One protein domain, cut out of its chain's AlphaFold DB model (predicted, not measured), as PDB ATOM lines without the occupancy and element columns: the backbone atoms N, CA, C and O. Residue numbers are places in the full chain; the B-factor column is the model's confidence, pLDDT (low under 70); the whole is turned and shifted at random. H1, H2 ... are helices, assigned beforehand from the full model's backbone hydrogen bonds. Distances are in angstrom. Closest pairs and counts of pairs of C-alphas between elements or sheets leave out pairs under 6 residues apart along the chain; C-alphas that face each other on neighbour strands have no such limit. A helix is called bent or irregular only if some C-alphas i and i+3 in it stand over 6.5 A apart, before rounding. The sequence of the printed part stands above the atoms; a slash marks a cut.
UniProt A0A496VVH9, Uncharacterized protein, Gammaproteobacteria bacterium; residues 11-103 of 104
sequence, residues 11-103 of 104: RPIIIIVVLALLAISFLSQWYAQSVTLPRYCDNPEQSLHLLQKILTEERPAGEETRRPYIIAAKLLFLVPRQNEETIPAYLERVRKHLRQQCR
ATOM      1  N   ARG A  11     -54.872 -71.526  21.442       82.25
ATOM      2  CA  ARG A  11     -54.886 -71.052  20.046       82.25
ATOM      3  C   ARG A  11     -55.185 -69.550  19.886       82.25
ATOM      4  O   ARG A  11     -54.370 -68.876  19.263       82.25
ATOM      5  N   PRO A  12     -56.292 -68.996  20.420       82.88
ATOM      6  CA  PRO A  12     -56.565 -67.562  20.325       82.88
ATOM      7  C   PRO A  12     -55.503 -66.706  21.022       82.88
ATOM      8  O   PRO A  12     -55.154 -65.653  20.502       82.88
ATOM      9  N   ILE A  13     -54.931 -67.169  22.139       85.38
ATOM     10  CA  ILE A  13     -53.865 -66.440  22.847       85.38
ATOM     11  C   ILE A  13     -52.612 -66.346  21.974       85.38
ATOM     12  O   ILE A  13     -52.059 -65.263  21.807       85.38
ATOM     13  N   ILE A  14     -52.199 -67.455  21.356       88.06
ATOM     14  CA  ILE A  14     -51.052 -67.478  20.438       88.06
ATOM     15  C   ILE A  14     -51.292 -66.534  19.253       88.06
ATOM     16  O   ILE A  14     -50.405 -65.762  18.903       88.06
ATOM     17  N   ILE A  15     -52.498 -66.539  18.673       91.69
ATOM     18  CA  ILE A  15     -52.855 -65.641  17.563       91.69
ATOM     19  C   ILE A  15     -52.749 -64.171  17.989       91.69
ATOM     20  O   ILE A  15     -52.171 -63.373  17.254       91.69
ATOM     21  N   ILE A  16     -53.252 -63.816  19.176       91.81
ATOM     22  CA  ILE A  16     -53.181 -62.446  19.707       91.81
ATOM     23  C   ILE A  16     -51.726 -62.016  19.917       91.81
ATOM     24  O   ILE A  16     -51.359 -60.912  19.523       91.81
ATOM     25  N   VAL A  17     -50.885 -62.881  20.489       92.06
ATOM     26  CA  VAL A  17     -49.462 -62.579  20.714       92.06
ATOM     27  C   VAL A  17     -48.723 -62.391  19.388       92.06
ATOM     28  O   VAL A  17     -47.974 -61.428  19.239       92.06
ATOM     29  N   VAL A  18     -48.961 -63.255  18.397       93.31
ATOM     30  CA  VAL A  18     -48.364 -63.119  17.059       93.31
ATOM     31  C   VAL A  18     -48.818 -61.823  16.384       93.31
ATOM     32  O   VAL A  18     -47.983 -61.098  15.844       93.31
ATOM     33  N   LEU A  19     -50.108 -61.483  16.459       92.69
ATOM     34  CA  LEU A  19     -50.635 -60.218  15.939       92.69
ATOM     35  C   LEU A  19     -50.019 -59.002  16.636       92.69
ATOM     36  O   LEU A  19     -49.660 -58.040  15.962       92.69
ATOM     37  N   ALA A  20     -49.852 -59.049  17.958       89.81
ATOM     38  CA  ALA A  20     -49.214 -57.978  18.714       89.81
ATOM     39  C   ALA A  20     -47.746 -57.789  18.294       89.81
ATOM     40  O   ALA A  20     -47.320 -56.666  18.041       89.81
ATOM     41  N   LEU A  21     -46.984 -58.877  18.145       90.12
ATOM     42  CA  LEU A  21     -45.590 -58.822  17.692       90.12
ATOM     43  C   LEU A  21     -45.461 -58.303  16.251       90.12
ATOM     44  O   LEU A  21     -44.556 -57.516  15.957       90.12
ATOM     45  N   LEU A  22     -46.379 -58.694  15.362       88.62
ATOM     46  CA  LEU A  22     -46.442 -58.177  13.993       88.62
ATOM     47  C   LEU A  22     -46.786 -56.685  13.971       88.62
ATOM     48  O   LEU A  22     -46.121 -55.922  13.274       88.62
ATOM     49  N   ALA A  23     -47.770 -56.255  14.764       86.00
ATOM     50  CA  ALA A  23     -48.144 -54.850  14.880       86.00
ATOM     51  C   ALA A  23     -46.978 -53.998  15.399       86.00
ATOM     52  O   ALA A  23     -46.696 -52.941  14.840       86.00
ATOM     53  N   ILE A  24     -46.253 -54.482  16.413       82.62
ATOM     54  CA  ILE A  24     -45.062 -53.809  16.949       82.62
ATOM     55  C   ILE A  24     -43.952 -53.732  15.892       82.62
ATOM     56  O   ILE A  24     -43.359 -52.667  15.722       82.62
ATOM     57  N   SER A  25     -43.688 -54.811  15.148       77.50
ATOM     58  CA  SER A  25     -42.696 -54.791  14.059       77.50
ATOM     59  C   SER A  25     -43.063 -53.784  12.972       77.50
ATOM     60  O   SER A  25     -42.210 -53.018  12.523       77.50
ATOM     61  N   PHE A  26     -44.340 -53.739  12.589       79.50
ATOM     62  CA  PHE A  26     -44.827 -52.824  11.564       79.50
ATOM     63  C   PHE A  26     -44.749 -51.359  12.022       79.50
ATOM     64  O   PHE A  26     -44.242 -50.505  11.294       79.50
ATOM     65  N   LEU A  27     -45.158 -51.068  13.264       74.06
ATOM     66  CA  LEU A  27     -45.008 -49.736  13.860       74.06
ATOM     67  C   LEU A  27     -43.540 -49.330  13.989       74.06
ATOM     68  O   LEU A  27     -43.213 -48.170  13.760       74.06
ATOM     69  N   SER A  28     -42.650 -50.258  14.338       62.88
ATOM     70  CA  SER A  28     -41.216 -49.987  14.451       62.88
ATOM     71  C   SER A  28     -40.606 -49.603  13.100       62.88
ATOM     72  O   SER A  28     -39.886 -48.607  13.020       62.88
ATOM     73  N   GLN A  29     -40.956 -50.318  12.024       61.97
ATOM     74  CA  GLN A  29     -40.541 -49.959  10.663       61.97
ATOM     75  C   GLN A  29     -41.069 -48.580  10.252       61.97
ATOM     76  O   GLN A  29     -40.311 -47.763   9.726       61.97
ATOM     77  N   TRP A  30     -42.335 -48.281  10.555       62.69
ATOM     78  CA  TRP A  30     -42.930 -46.973  10.278       62.69
ATOM     79  C   TRP A  30     -42.306 -45.841  11.113       62.69
ATOM     80  O   TRP A  30     -42.085 -44.737  10.615       62.69
ATOM     81  N   TYR A  31     -41.954 -46.103  12.373       55.66
ATOM     82  CA  TYR A  31     -41.311 -45.139  13.270       55.66
ATOM     83  C   TYR A  31     -39.862 -44.844  12.858       55.66
ATOM     84  O   TYR A  31     -39.429 -43.689  12.844       55.66
ATOM     85  N   ALA A  32     -39.114 -45.874  12.451       56.62
ATOM     86  CA  ALA A  32     -37.780 -45.708  11.878       56.62
ATOM     87  C   ALA A  32     -37.819 -44.819  10.620       56.62
ATOM     88  O   ALA A  32     -36.966 -43.940  10.448       56.62
ATOM     89  N   GLN A  33     -38.857 -44.982   9.792       55.25
ATOM     90  CA  GLN A  33     -39.101 -44.152   8.609       55.25
ATOM     91  C   GLN A  33     -39.577 -42.724   8.923       55.25
ATOM     92  O   GLN A  33     -39.206 -41.799   8.208       55.25
ATOM     93  N   SER A  34     -40.357 -42.507   9.981       52.78
ATOM     94  CA  SER A  34     -40.981 -41.201  10.253       52.78
ATOM     95  C   SER A  34     -40.202 -40.296  11.209       52.78
ATOM     96  O   SER A  34     -40.426 -39.091  11.184       52.78
ATOM     97  N   VAL A  35     -39.280 -40.815  12.034       54.22
ATOM     98  CA  VAL A  35     -38.644 -40.001  13.097       54.22
ATOM     99  C   VAL A  35     -37.135 -39.827  12.929       54.22
ATOM    100  O   VAL A  35     -36.588 -38.780  13.283       54.22
ATOM    101  N   THR A  36     -36.433 -40.813  12.364       55.28
ATOM    102  CA  THR A  36     -34.988 -40.688  12.088       55.28
ATOM    103  C   THR A  36     -34.682 -40.296  10.651       55.28
ATOM    104  O   THR A  36     -33.739 -39.549  10.414       55.28
ATOM    105  N   LEU A  37     -35.505 -40.755   9.714       57.62
ATOM    106  CA  LEU A  37     -35.329 -40.560   8.280       57.62
ATOM    107  C   LEU A  37     -35.572 -39.126   7.771       57.62
ATOM    108  O   LEU A  37     -34.745 -38.672   6.978       57.62
ATOM    109  N   PRO A  38     -36.563 -38.347   8.264       61.97
ATOM    110  CA  PRO A  38     -36.776 -36.980   7.780       61.97
ATOM    111  C   PRO A  38     -35.550 -36.099   7.992       61.97
ATOM    112  O   PRO A  38     -35.197 -35.300   7.139       61.97
ATOM    113  N   ARG A  39     -34.838 -36.301   9.105       68.62
ATOM    114  CA  ARG A  39     -33.698 -35.462   9.474       68.62
ATOM    115  C   ARG A  39     -32.474 -35.686   8.575       68.62
ATOM    116  O   ARG A  39     -31.664 -34.777   8.444       68.62
ATOM    117  N   TYR A  40     -32.348 -36.861   7.948       70.12
ATOM    118  CA  TYR A  40     -31.352 -37.090   6.892       70.12
ATOM    119  C   TYR A  40     -31.845 -36.604   5.528       70.12
ATOM    120  O   TYR A  40     -31.038 -36.151   4.724       70.12
ATOM    121  N   CYS A  41     -33.152 -36.690   5.267       73.50
ATOM    122  CA  CYS A  41     -33.748 -36.239   4.011       73.50
ATOM    123  C   CYS A  41     -33.837 -34.711   3.891       73.50
ATOM    124  O   CYS A  41     -33.774 -34.209   2.774       73.50
ATOM    125  N   ASP A  42     -33.915 -33.979   5.008       77.62
ATOM    126  CA  ASP A  42     -33.874 -32.511   5.028       77.62
ATOM    127  C   ASP A  42     -32.549 -31.975   4.465       77.62
ATOM    128  O   ASP A  42     -32.534 -30.981   3.741       77.62
ATOM    129  N   ASN A  43     -31.424 -32.625   4.792       80.69
ATOM    130  CA  ASN A  43     -30.113 -32.251   4.264       80.69
ATOM    131  C   ASN A  43     -29.170 -33.471   4.135       80.69
ATOM    132  O   ASN A  43     -28.354 -33.749   5.031       80.69
ATOM    133  N   PRO A  44     -29.268 -34.224   3.022       82.25
ATOM    134  CA  PRO A  44     -28.514 -35.462   2.842       82.25
ATOM    135  C   PRO A  44     -27.013 -35.213   2.671       82.25
ATOM    136  O   PRO A  44     -26.205 -35.963   3.217       82.25
ATOM    137  N   GLU A  45     -26.618 -34.139   1.984       84.81
ATOM    138  CA  GLU A  45     -25.199 -33.820   1.770       84.81
ATOM    139  C   GLU A  45     -24.514 -33.380   3.071       84.81
ATOM    140  O   GLU A  45     -23.390 -33.802   3.348       84.81
ATOM    141  N   GLN A  46     -25.202 -32.629   3.942       85.69
ATOM    142  CA  GLN A  46     -24.670 -32.310   5.272       85.69
ATOM    143  C   GLN A  46     -24.479 -33.573   6.120       85.69
ATOM    144  O   GLN A  46     -23.465 -33.717   6.805       85.69
ATOM    145  N   SER A  47     -25.426 -34.509   6.054       86.50
ATOM    146  CA  SER A  47     -25.331 -35.785   6.769       86.50
ATOM    147  C   SER A  47     -24.147 -36.626   6.278       86.50
ATOM    148  O   SER A  47     -23.429 -37.202   7.096       86.50
ATOM    149  N   LEU A  48     -23.900 -36.655   4.963       88.19
ATOM    150  CA  LEU A  48     -22.744 -37.328   4.361       88.19
ATOM    151  C   LEU A  48     -21.419 -36.663   4.738       88.19
ATOM    152  O   LEU A  48     -20.461 -37.364   5.053       88.19
ATOM    153  N   HIS A  49     -21.365 -35.332   4.770       90.19
ATOM    154  CA  HIS A  49     -20.174 -34.599   5.195       90.19
ATOM    155  C   HIS A  49     -19.833 -34.867   6.670       90.19
ATOM    156  O   HIS A  49     -18.682 -35.129   7.017       90.19
ATOM    157  N   LEU A  50     -20.837 -34.870   7.553       89.19
ATOM    158  CA  LEU A  50     -20.651 -35.234   8.961       89.19
ATOM    159  C   LEU A  50     -20.210 -36.695   9.112       89.19
ATOM    160  O   LEU A  50     -19.337 -36.991   9.926       89.19
ATOM    161  N   LEU A  51     -20.776 -37.603   8.313       89.75
ATOM    162  CA  LEU A  51     -20.369 -39.007   8.286       89.75
ATOM    163  C   LEU A  51     -18.919 -39.170   7.818       89.75
ATOM    164  O   LEU A  51     -18.180 -39.955   8.406       89.75
ATOM    165  N   GLN A  52     -18.495 -38.408   6.810       91.62
ATOM    166  CA  GLN A  52     -17.105 -38.378   6.366       91.62
ATOM    167  C   GLN A  52     -16.180 -37.951   7.506       91.62
ATOM    168  O   GLN A  52     -15.231 -38.674   7.795       91.62
ATOM    169  N   LYS A  53     -16.498 -36.854   8.208       89.69
ATOM    170  CA  LYS A  53     -15.719 -36.406   9.372       89.69
ATOM    171  C   LYS A  53     -15.603 -37.479  10.449       89.69
ATOM    172  O   LYS A  53     -14.515 -37.710  10.953       89.69
ATOM    173  N   ILE A  54     -16.697 -38.177  10.766       89.31
ATOM    174  CA  ILE A  54     -16.698 -39.274  11.753       89.31
ATOM    175  C   ILE A  54     -15.749 -40.410  11.351       89.31
ATOM    176  O   ILE A  54     -15.178 -41.063  12.219       89.31
ATOM    177  N   LEU A  55     -15.590 -40.662  10.052       88.69
ATOM    178  CA  LEU A  55     -14.716 -41.719   9.540       88.69
ATOM    179  C   LEU A  55     -13.244 -41.309   9.454       88.69
ATOM    180  O   LEU A  55     -12.386 -42.189   9.437       88.69
ATOM    181  N   THR A  56     -12.954 -40.012   9.332       90.69
ATOM    182  CA  THR A  56     -11.597 -39.507   9.071       90.69
ATOM    183  C   THR A  56     -10.952 -38.816  10.264       90.69
ATOM    184  O   THR A  56      -9.728 -38.768  10.338       90.69
ATOM    185  N   GLU A  57     -11.741 -38.256  11.176       88.88
ATOM    186  CA  GLU A  57     -11.257 -37.458  12.301       88.88
ATOM    187  C   GLU A  57     -11.382 -38.228  13.620       88.88
ATOM    188  O   GLU A  57     -12.402 -38.853  13.902       88.88
ATOM    189  N   GLU A  58     -10.366 -38.125  14.480       81.38
ATOM    190  CA  GLU A  58     -10.381 -38.733  15.818       81.38
ATOM    191  C   GLU A  58     -11.393 -38.044  16.756       81.38
ATOM    192  O   GLU A  58     -11.985 -38.673  17.636       81.38
ATOM    193  N   ARG A  59     -11.632 -36.738  16.554       81.31
ATOM    194  CA  ARG A  59     -12.590 -35.925  17.321       81.31
ATOM    195  C   ARG A  59     -13.501 -35.115  16.392       81.31
ATOM    196  O   ARG A  59     -13.353 -33.898  16.319       81.31
ATOM    197  N   PRO A  60     -14.493 -35.751  15.750       79.62
ATOM    198  CA  PRO A  60     -15.269 -35.126  14.679       79.62
ATOM    199  C   PRO A  60     -16.090 -33.909  15.131       79.62
ATOM    200  O   PRO A  60     -16.333 -33.007  14.341       79.62
ATOM    201  N   ALA A  61     -16.512 -33.858  16.400       79.06
ATOM    202  CA  ALA A  61     -17.280 -32.731  16.933       79.06
ATOM    203  C   ALA A  61     -16.417 -31.605  17.525       79.06
ATOM    204  O   ALA A  61     -16.928 -30.504  17.682       79.06
ATOM    205  N   GLY A  62     -15.150 -31.851  17.882       81.94
ATOM    206  CA  GLY A  62     -14.338 -30.879  18.629       81.94
ATOM    207  C   GLY A  62     -15.092 -30.252  19.815       81.94
ATOM    208  O   GLY A  62     -15.585 -30.973  20.687       81.94
ATOM    209  N   GLU A  63     -15.212 -28.918  19.791       73.94
ATOM    210  CA  GLU A  63     -15.985 -28.087  20.735       73.94
ATOM    211  C   GLU A  63     -17.427 -27.783  20.261       73.94
ATOM    212  O   GLU A  63     -18.202 -27.127  20.958       73.94
ATOM    213  N   GLU A  64     -17.816 -28.234  19.066       76.19
ATOM    214  CA  GLU A  64     -19.154 -28.018  18.520       76.19
ATOM    215  C   GLU A  64     -20.213 -28.922  19.173       76.19
ATOM    216  O   GLU A  64     -19.950 -29.890  19.897       76.19
ATOM    217  N   THR A  65     -21.482 -28.632  18.870       77.19
ATOM    218  CA  THR A  65     -22.593 -29.461  19.339       77.19
ATOM    219  C   THR A  65     -22.468 -30.899  18.816       77.19
ATOM    220  O   THR A  65     -22.451 -31.160  17.617       77.19
ATOM    221  N   ARG A  66     -22.438 -31.874  19.732       81.50
ATOM    222  CA  ARG A  66     -22.263 -33.307  19.408       81.50
ATOM    223  C   ARG A  66     -23.475 -33.942  18.722       81.50
ATOM    224  O   ARG A  66     -23.372 -34.995  18.098       81.50
ATOM    225  N   ARG A  67     -24.649 -33.322  18.858       80.62
ATOM    226  CA  ARG A  67     -25.937 -33.856  18.397       80.62
ATOM    227  C   ARG A  67     -25.974 -34.188  16.892       80.62
ATOM    228  O   ARG A  67     -26.373 -35.312  16.587       80.62
ATOM    229  N   PRO A  68     -25.573 -33.300  15.960       80.62
ATOM    230  CA  PRO A  68     -25.515 -33.622  14.529       80.62
ATOM    231  C   PRO A  68     -24.595 -34.810  14.211       80.62
ATOM    232  O   PRO A  68     -24.973 -35.672  13.422       80.62
ATOM    233  N   TYR A  69     -23.449 -34.926  14.887       83.50
ATOM    234  CA  TYR A  69     -22.523 -36.049  14.706       83.50
ATOM    235  C   TYR A  69     -23.096 -37.373  15.222       83.50
ATOM    236  O   TYR A  69     -22.965 -38.395  14.562       83.50
ATOM    237  N   ILE A  70     -23.805 -37.368  16.355       82.06
ATOM    238  CA  ILE A  70     -24.495 -38.567  16.862       82.06
ATOM    239  C   ILE A  70     -25.575 -39.031  15.880       82.06
ATOM    240  O   ILE A  70     -25.778 -40.228  15.698       82.06
ATOM    241  N   ILE A  71     -26.281 -38.091  15.249       79.44
ATOM    242  CA  ILE A  71     -27.278 -38.407  14.227       79.44
ATOM    243  C   ILE A  71     -26.577 -39.021  13.008       79.44
ATOM    244  O   ILE A  71     -26.915 -40.136  12.636       79.44
ATOM    245  N   ALA A  72     -25.542 -38.382  12.457       84.81
ATOM    246  CA  ALA A  72     -24.791 -38.928  11.323       84.81
ATOM    247  C   ALA A  72     -24.148 -40.298  11.627       84.81
ATOM    248  O   ALA A  72     -24.191 -41.193  10.787       84.81
ATOM    249  N   ALA A  73     -23.644 -40.519  12.845       85.94
ATOM    250  CA  ALA A  73     -23.059 -41.794  13.267       85.94
ATOM    251  C   ALA A  73     -24.051 -42.963  13.197       85.94
ATOM    252  O   ALA A  73     -23.650 -44.096  12.940       85.94
ATOM    253  N   LYS A  74     -25.358 -42.717  13.367       85.31
ATOM    254  CA  LYS A  74     -26.376 -43.769  13.214       85.31
ATOM    255  C   LYS A  74     -26.411 -44.347  11.798       85.31
ATOM    256  O   LYS A  74     -26.823 -45.493  11.643       85.31
ATOM    257  N   LEU A  75     -25.942 -43.614  10.784       85.06
ATOM    258  CA  LEU A  75     -25.826 -44.141   9.422       85.06
ATOM    259  C   LEU A  75     -24.866 -45.333   9.344       85.06
ATOM    260  O   LEU A  75     -25.119 -46.226   8.547       85.06
ATOM    261  N   LEU A  76     -23.852 -45.415  10.216       86.69
ATOM    262  CA  LEU A  76     -22.955 -46.579  10.302       86.69
ATOM    263  C   LEU A  76     -23.682 -47.855  10.744       86.69
ATOM    264  O   LEU A  76     -23.267 -48.951  10.391       86.69
ATOM    265  N   PHE A  77     -24.766 -47.721  11.510       85.44
ATOM    266  CA  PHE A  77     -25.589 -48.857  11.928       85.44
ATOM    267  C   PHE A  77     -26.659 -49.199  10.890       85.44
ATOM    268  O   PHE A  77     -26.972 -50.370  10.694       85.44
ATOM    269  N   LEU A  78     -27.219 -48.184  10.225       83.38
ATOM    270  CA  LEU A  78     -28.245 -48.367   9.194       83.38
ATOM    271  C   LEU A  78     -27.664 -48.935   7.895       83.38
ATOM    272  O   LEU A  78     -28.286 -49.774   7.248       83.38
ATOM    273  N   VAL A  79     -26.466 -48.489   7.523       88.38
ATOM    274  CA  VAL A  79     -25.736 -48.934   6.339       88.38
ATOM    275  C   VAL A  79     -24.312 -49.274   6.781       88.38
ATOM    276  O   VAL A  79     -23.432 -48.430   6.692       88.38
ATOM    277  N   PRO A  80     -24.053 -50.495   7.277       89.56
ATOM    278  CA  PRO A  80     -22.724 -50.874   7.745       89.56
ATOM    279  C   PRO A  80     -21.689 -50.812   6.625       89.56
ATOM    280  O   PRO A  80     -21.963 -51.248   5.500       89.56
ATOM    281  N   ARG A  81     -20.497 -50.290   6.931       90.31
ATOM    282  CA  ARG A  81     -19.334 -50.317   6.032       90.31
ATOM    283  C   ARG A  81     -18.782 -51.738   5.937       90.31
ATOM    284  O   ARG A  81     -18.708 -52.437   6.945       90.31
ATOM    285  N   GLN A  82     -18.395 -52.162   4.738       90.81
ATOM    286  CA  GLN A  82     -17.763 -53.471   4.545       90.81
ATOM    287  C   GLN A  82     -16.251 -53.387   4.810       90.81
ATOM    288  O   GLN A  82     -15.647 -52.331   4.624       90.81
ATOM    289  N   ASN A  83     -15.628 -54.493   5.228       80.81
ATOM    290  CA  ASN A  83     -14.238 -54.506   5.713       80.81
ATOM    291  C   ASN A  83     -13.212 -53.947   4.707       80.81
ATOM    292  O   ASN A  83     -12.285 -53.250   5.108       80.81
ATOM    293  N   GLU A  84     -13.394 -54.207   3.413       89.00
ATOM    294  CA  GLU A  84     -12.475 -53.775   2.343       89.00
ATOM    295  C   GLU A  84     -12.983 -52.544   1.574       89.00
ATOM    296  O   GLU A  84     -12.371 -52.080   0.613       89.00
ATOM    297  N   GLU A  85     -14.119 -51.984   1.986       91.69
ATOM    298  CA  GLU A  85     -14.734 -50.858   1.298       91.69
ATOM    299  C   GLU A  85     -13.970 -49.570   1.605       91.69
ATOM    300  O   GLU A  85     -13.783 -49.193   2.766       91.69
ATOM    301  N   THR A  86     -13.539 -48.860   0.564       93.31
ATOM    302  CA  THR A  86     -12.908 -47.548   0.723       93.31
ATOM    303  C   THR A  86     -13.929 -46.528   1.233       93.31
ATOM    304  O   THR A  86     -15.120 -46.620   0.936       93.31
ATOM    305  N   ILE A  87     -13.479 -45.526   1.994       90.69
ATOM    306  CA  ILE A  87     -14.347 -44.434   2.474       90.69
ATOM    307  C   ILE A  87     -15.166 -43.789   1.334       90.69
ATOM    308  O   ILE A  87     -16.380 -43.673   1.500       90.69
ATOM    309  N   PRO A  88     -14.589 -43.402   0.175       92.31
ATOM    310  CA  PRO A  88     -15.384 -42.819  -0.908       92.31
ATOM    311  C   PRO A  88     -16.426 -43.787  -1.487       92.31
ATOM    312  O   PRO A  88     -17.554 -43.367  -1.741       92.31
ATOM    313  N   ALA A  89     -16.099 -45.076  -1.645       92.69
ATOM    314  CA  ALA A  89     -17.063 -46.078  -2.112       92.69
ATOM    315  C   ALA A  89     -18.223 -46.256  -1.117       92.69
ATOM    316  O   ALA A  89     -19.390 -46.302  -1.512       92.69
ATOM    317  N   TYR A  90     -17.901 -46.269   0.178       93.38
ATOM    318  CA  TYR A  90     -18.881 -46.327   1.253       93.38
ATOM    319  C   TYR A  90     -19.826 -45.120   1.240       93.38
ATOM    320  O   TYR A  90     -21.047 -45.291   1.244       93.38
ATOM    321  N   LEU A  91     -19.285 -43.901   1.172       92.81
ATOM    322  CA  LEU A  91     -20.090 -42.678   1.147       92.81
ATOM    323  C   LEU A  91     -21.018 -42.628  -0.072       92.81
ATOM    324  O   LEU A  91     -22.170 -42.216   0.064       92.81
ATOM    325  N   GLU A  92     -20.572 -43.103  -1.237       93.69
ATOM    326  CA  GLU A  92     -21.417 -43.165  -2.435       93.69
ATOM    327  C   GLU A  92     -22.559 -44.183  -2.286       93.69
ATOM    328  O   GLU A  92     -23.703 -43.917  -2.664       93.69
ATOM    329  N   ARG A  93     -22.299 -45.333  -1.651       92.81
ATOM    330  CA  ARG A  93     -23.346 -46.313  -1.331       92.81
ATOM    331  C   ARG A  93     -24.368 -45.750  -0.345       92.81
ATOM    332  O   ARG A  93     -25.570 -45.927  -0.554       92.81
ATOM    333  N   VAL A  94     -23.913 -45.046   0.691       91.12
ATOM    334  CA  VAL A  94     -24.796 -44.358   1.646       91.12
ATOM    335  C   VAL A  94     -25.607 -43.274   0.936       91.12
ATOM    336  O   VAL A  94     -26.819 -43.209   1.131       91.12
ATOM    337  N   ARG A  95     -24.995 -42.482   0.045       90.50
ATOM    338  CA  ARG A  95     -25.691 -41.480  -0.778       90.50
ATOM    339  C   ARG A  95     -26.802 -42.115  -1.610       90.50
ATOM    340  O   ARG A  95     -27.929 -41.623  -1.603       90.50
ATOM    341  N   LYS A  96     -26.518 -43.229  -2.289       89.50
ATOM    342  CA  LYS A  96     -27.522 -43.968  -3.070       89.50
ATOM    343  C   LYS A  96     -28.659 -44.486  -2.187       89.50
ATOM    344  O   LYS A  96     -29.820 -44.370  -2.574       89.50
ATOM    345  N   HIS A  97     -28.341 -45.009  -1.004       87.94
ATOM    346  CA  HIS A  97     -29.342 -45.463  -0.040       87.94
ATOM    347  C   HIS A  97     -30.241 -44.311   0.437       87.94
ATOM    348  O   HIS A  97     -31.463 -44.449   0.442       87.94
ATOM    349  N   LEU A  98     -29.655 -43.156   0.769       85.50
ATOM    350  CA  LEU A  98     -30.400 -41.960   1.161       85.50
ATOM    351  C   LEU A  98     -31.299 -41.455   0.027       85.50
ATOM    352  O   LEU A  98     -32.470 -41.200   0.277       85.50
ATOM    353  N   ARG A  99     -30.819 -41.394  -1.225       86.56
ATOM    354  CA  ARG A  99     -31.660 -41.015  -2.381       86.56
ATOM    355  C   ARG A  99     -32.875 -41.930  -2.540       86.56
ATOM    356  O   ARG A  99     -33.994 -41.452  -2.685       86.56
ATOM    357  N   GLN A 100     -32.672 -43.244  -2.429       84.00
ATOM    358  CA  GLN A 100     -33.759 -44.225  -2.513       84.00
ATOM    359  C   GLN A 100     -34.790 -44.060  -1.390       84.00
ATOM    360  O   GLN A 100     -35.991 -44.127  -1.644       84.00
ATOM    361  N   GLN A 101     -34.333 -43.845  -0.154       80.69
ATOM    362  CA  GLN A 101     -35.216 -43.698   1.006       80.69
ATOM    363  C   GLN A 101     -35.951 -42.348   1.010       80.69
ATOM    364  O   GLN A 101     -37.136 -42.295   1.331       80.69
ATOM    365  N   CYS A 102     -35.266 -41.273   0.617       77.50
ATOM    366  CA  CYS A 102     -35.807 -39.916   0.575       77.50
ATOM    367  C   CYS A 102     -36.600 -39.612  -0.706       77.50
ATOM    368  O   CYS A 102     -37.208 -38.550  -0.789       77.50
ATOM    369  N   ARG A 103     -36.621 -40.538  -1.682       72.44
ATOM    370  CA  ARG A 103     -37.240 -40.363  -3.011       72.44
ATOM    371  C   ARG A 103     -36.737 -39.102  -3.734       72.44
ATOM    372  O   ARG A 103     -37.535 -38.361  -4.305       72.44
TER     373      ARG A 103
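What this domain is: This is residues 11 to 103 of the 104 residues of an uncharacterized protein of Gammaproteobacteria bacterium (UniProt A0A496VVH9). One long helix, H1, sticks out as an arm with its residues 11 to 32 from a small compact head, in which H2 and H5 pack side by side, running opposite ways, and H3 crosses H2. The short H4 sits near H2 and H5, and the far end of H1, residues 37 to 41, meets the end of H5 at residues 98 to 102. The printed part has 93 residues, with five named helices in the order H1, H2, H3, H4, H5 and no named strand, and its class is all helix. The whole is loose, with a radius of gyration of the C-alphas of 17.2 A, and elongated, spanning 55 by 31 by 26 A, with the arm of H1 making much of the length.

Where its parts are: H1, the longest helix, has 31 residues, 11 to 41, and measures 43.8 A from its first to its last C-alpha. It runs from C-alpha 11 at (-54.886, -71.052, 20.046) to C-alpha 41 at (-33.748, -36.239, 4.011). H1 is neither bent nor irregular, but only just: C-alphas 33 and 36 are 6.4 A apart. H2 holds residues 44 to 56 and is 18.5 A long, beginning with C-alpha 44 at (-28.514, -35.462, 2.842). H3 holds residues 66 to 73 and is 10.5 A long. H4 has four residues, 75 to 78. H5 holds residues 87 to 102 and is 22.0 A long, ending with C-alpha 102 at (-35.807, -39.916, 0.575).

How they stand to each other: H1 touches H5 with residues 37 to 41 alone, and H5 touches H1 with residues 98 to 102 alone; the closest C-alphas are those of Cys 41 and Cys 102, 5.4 A apart. Their lines stand at a steep tilt of 67 degrees, only just short of about perpendicular, and they run opposite ways. H1 and H2 are close but not clearly touching, with the closest C-alphas, those of Tyr 40 and Ser 47, 6.2 A apart, and their lines are about perpendicular at 89 degrees. H1 and H3 are near each other, while H1 and H4 are apart. H2 touches H5 at a shallow tilt of 28 degrees, opposite ways; the closest C-alphas are those of Leu 48 and Leu 91, 6.8 A apart. H2 also touches H3, about perpendicular at 89 degrees, with the C-alphas of Leu 51 and Ala 72 closest at 5.4 A. Of these three touching pairs one is at a shallow tilt, and the helix packing is mostly crossed, but only just. H4 touches no helix: it is close but not clearly touching to H2, where the closest C-alphas are those of Leu 51 and Leu 75 at 7.6 A, and to H5, where they are those of Leu 75 and Val 94 at 7.8 A. H3 and H4 meet only through their link, and H3 and H5 are apart. In H2, H3 and H5 every O i to N i+4 pair is within hydrogen-bond range, in H1 22 of 27 are, and H4 is too short for such a pair.

The domain as a whole: The two C-alphas farthest apart are those of Arg 11 and Glu 63, at 58.0 A. Residues 11 to 32 of H1 stand free, as do residues 62 to 67, of which 66 and 67 belong to H3. Without these stretches the body has 65 residues and spans 30 by 25 by 18 A, with a radius of gyration of 11.2 A. The printed part has no cut. The links H1 to H2 and H3 to H4 are tight, those from H2 to H3 and from H4 to H5 are short, and no link is long. The mean pLDDT of the printed part is 82.1, and residues 28 to 39, in H1, are under 70.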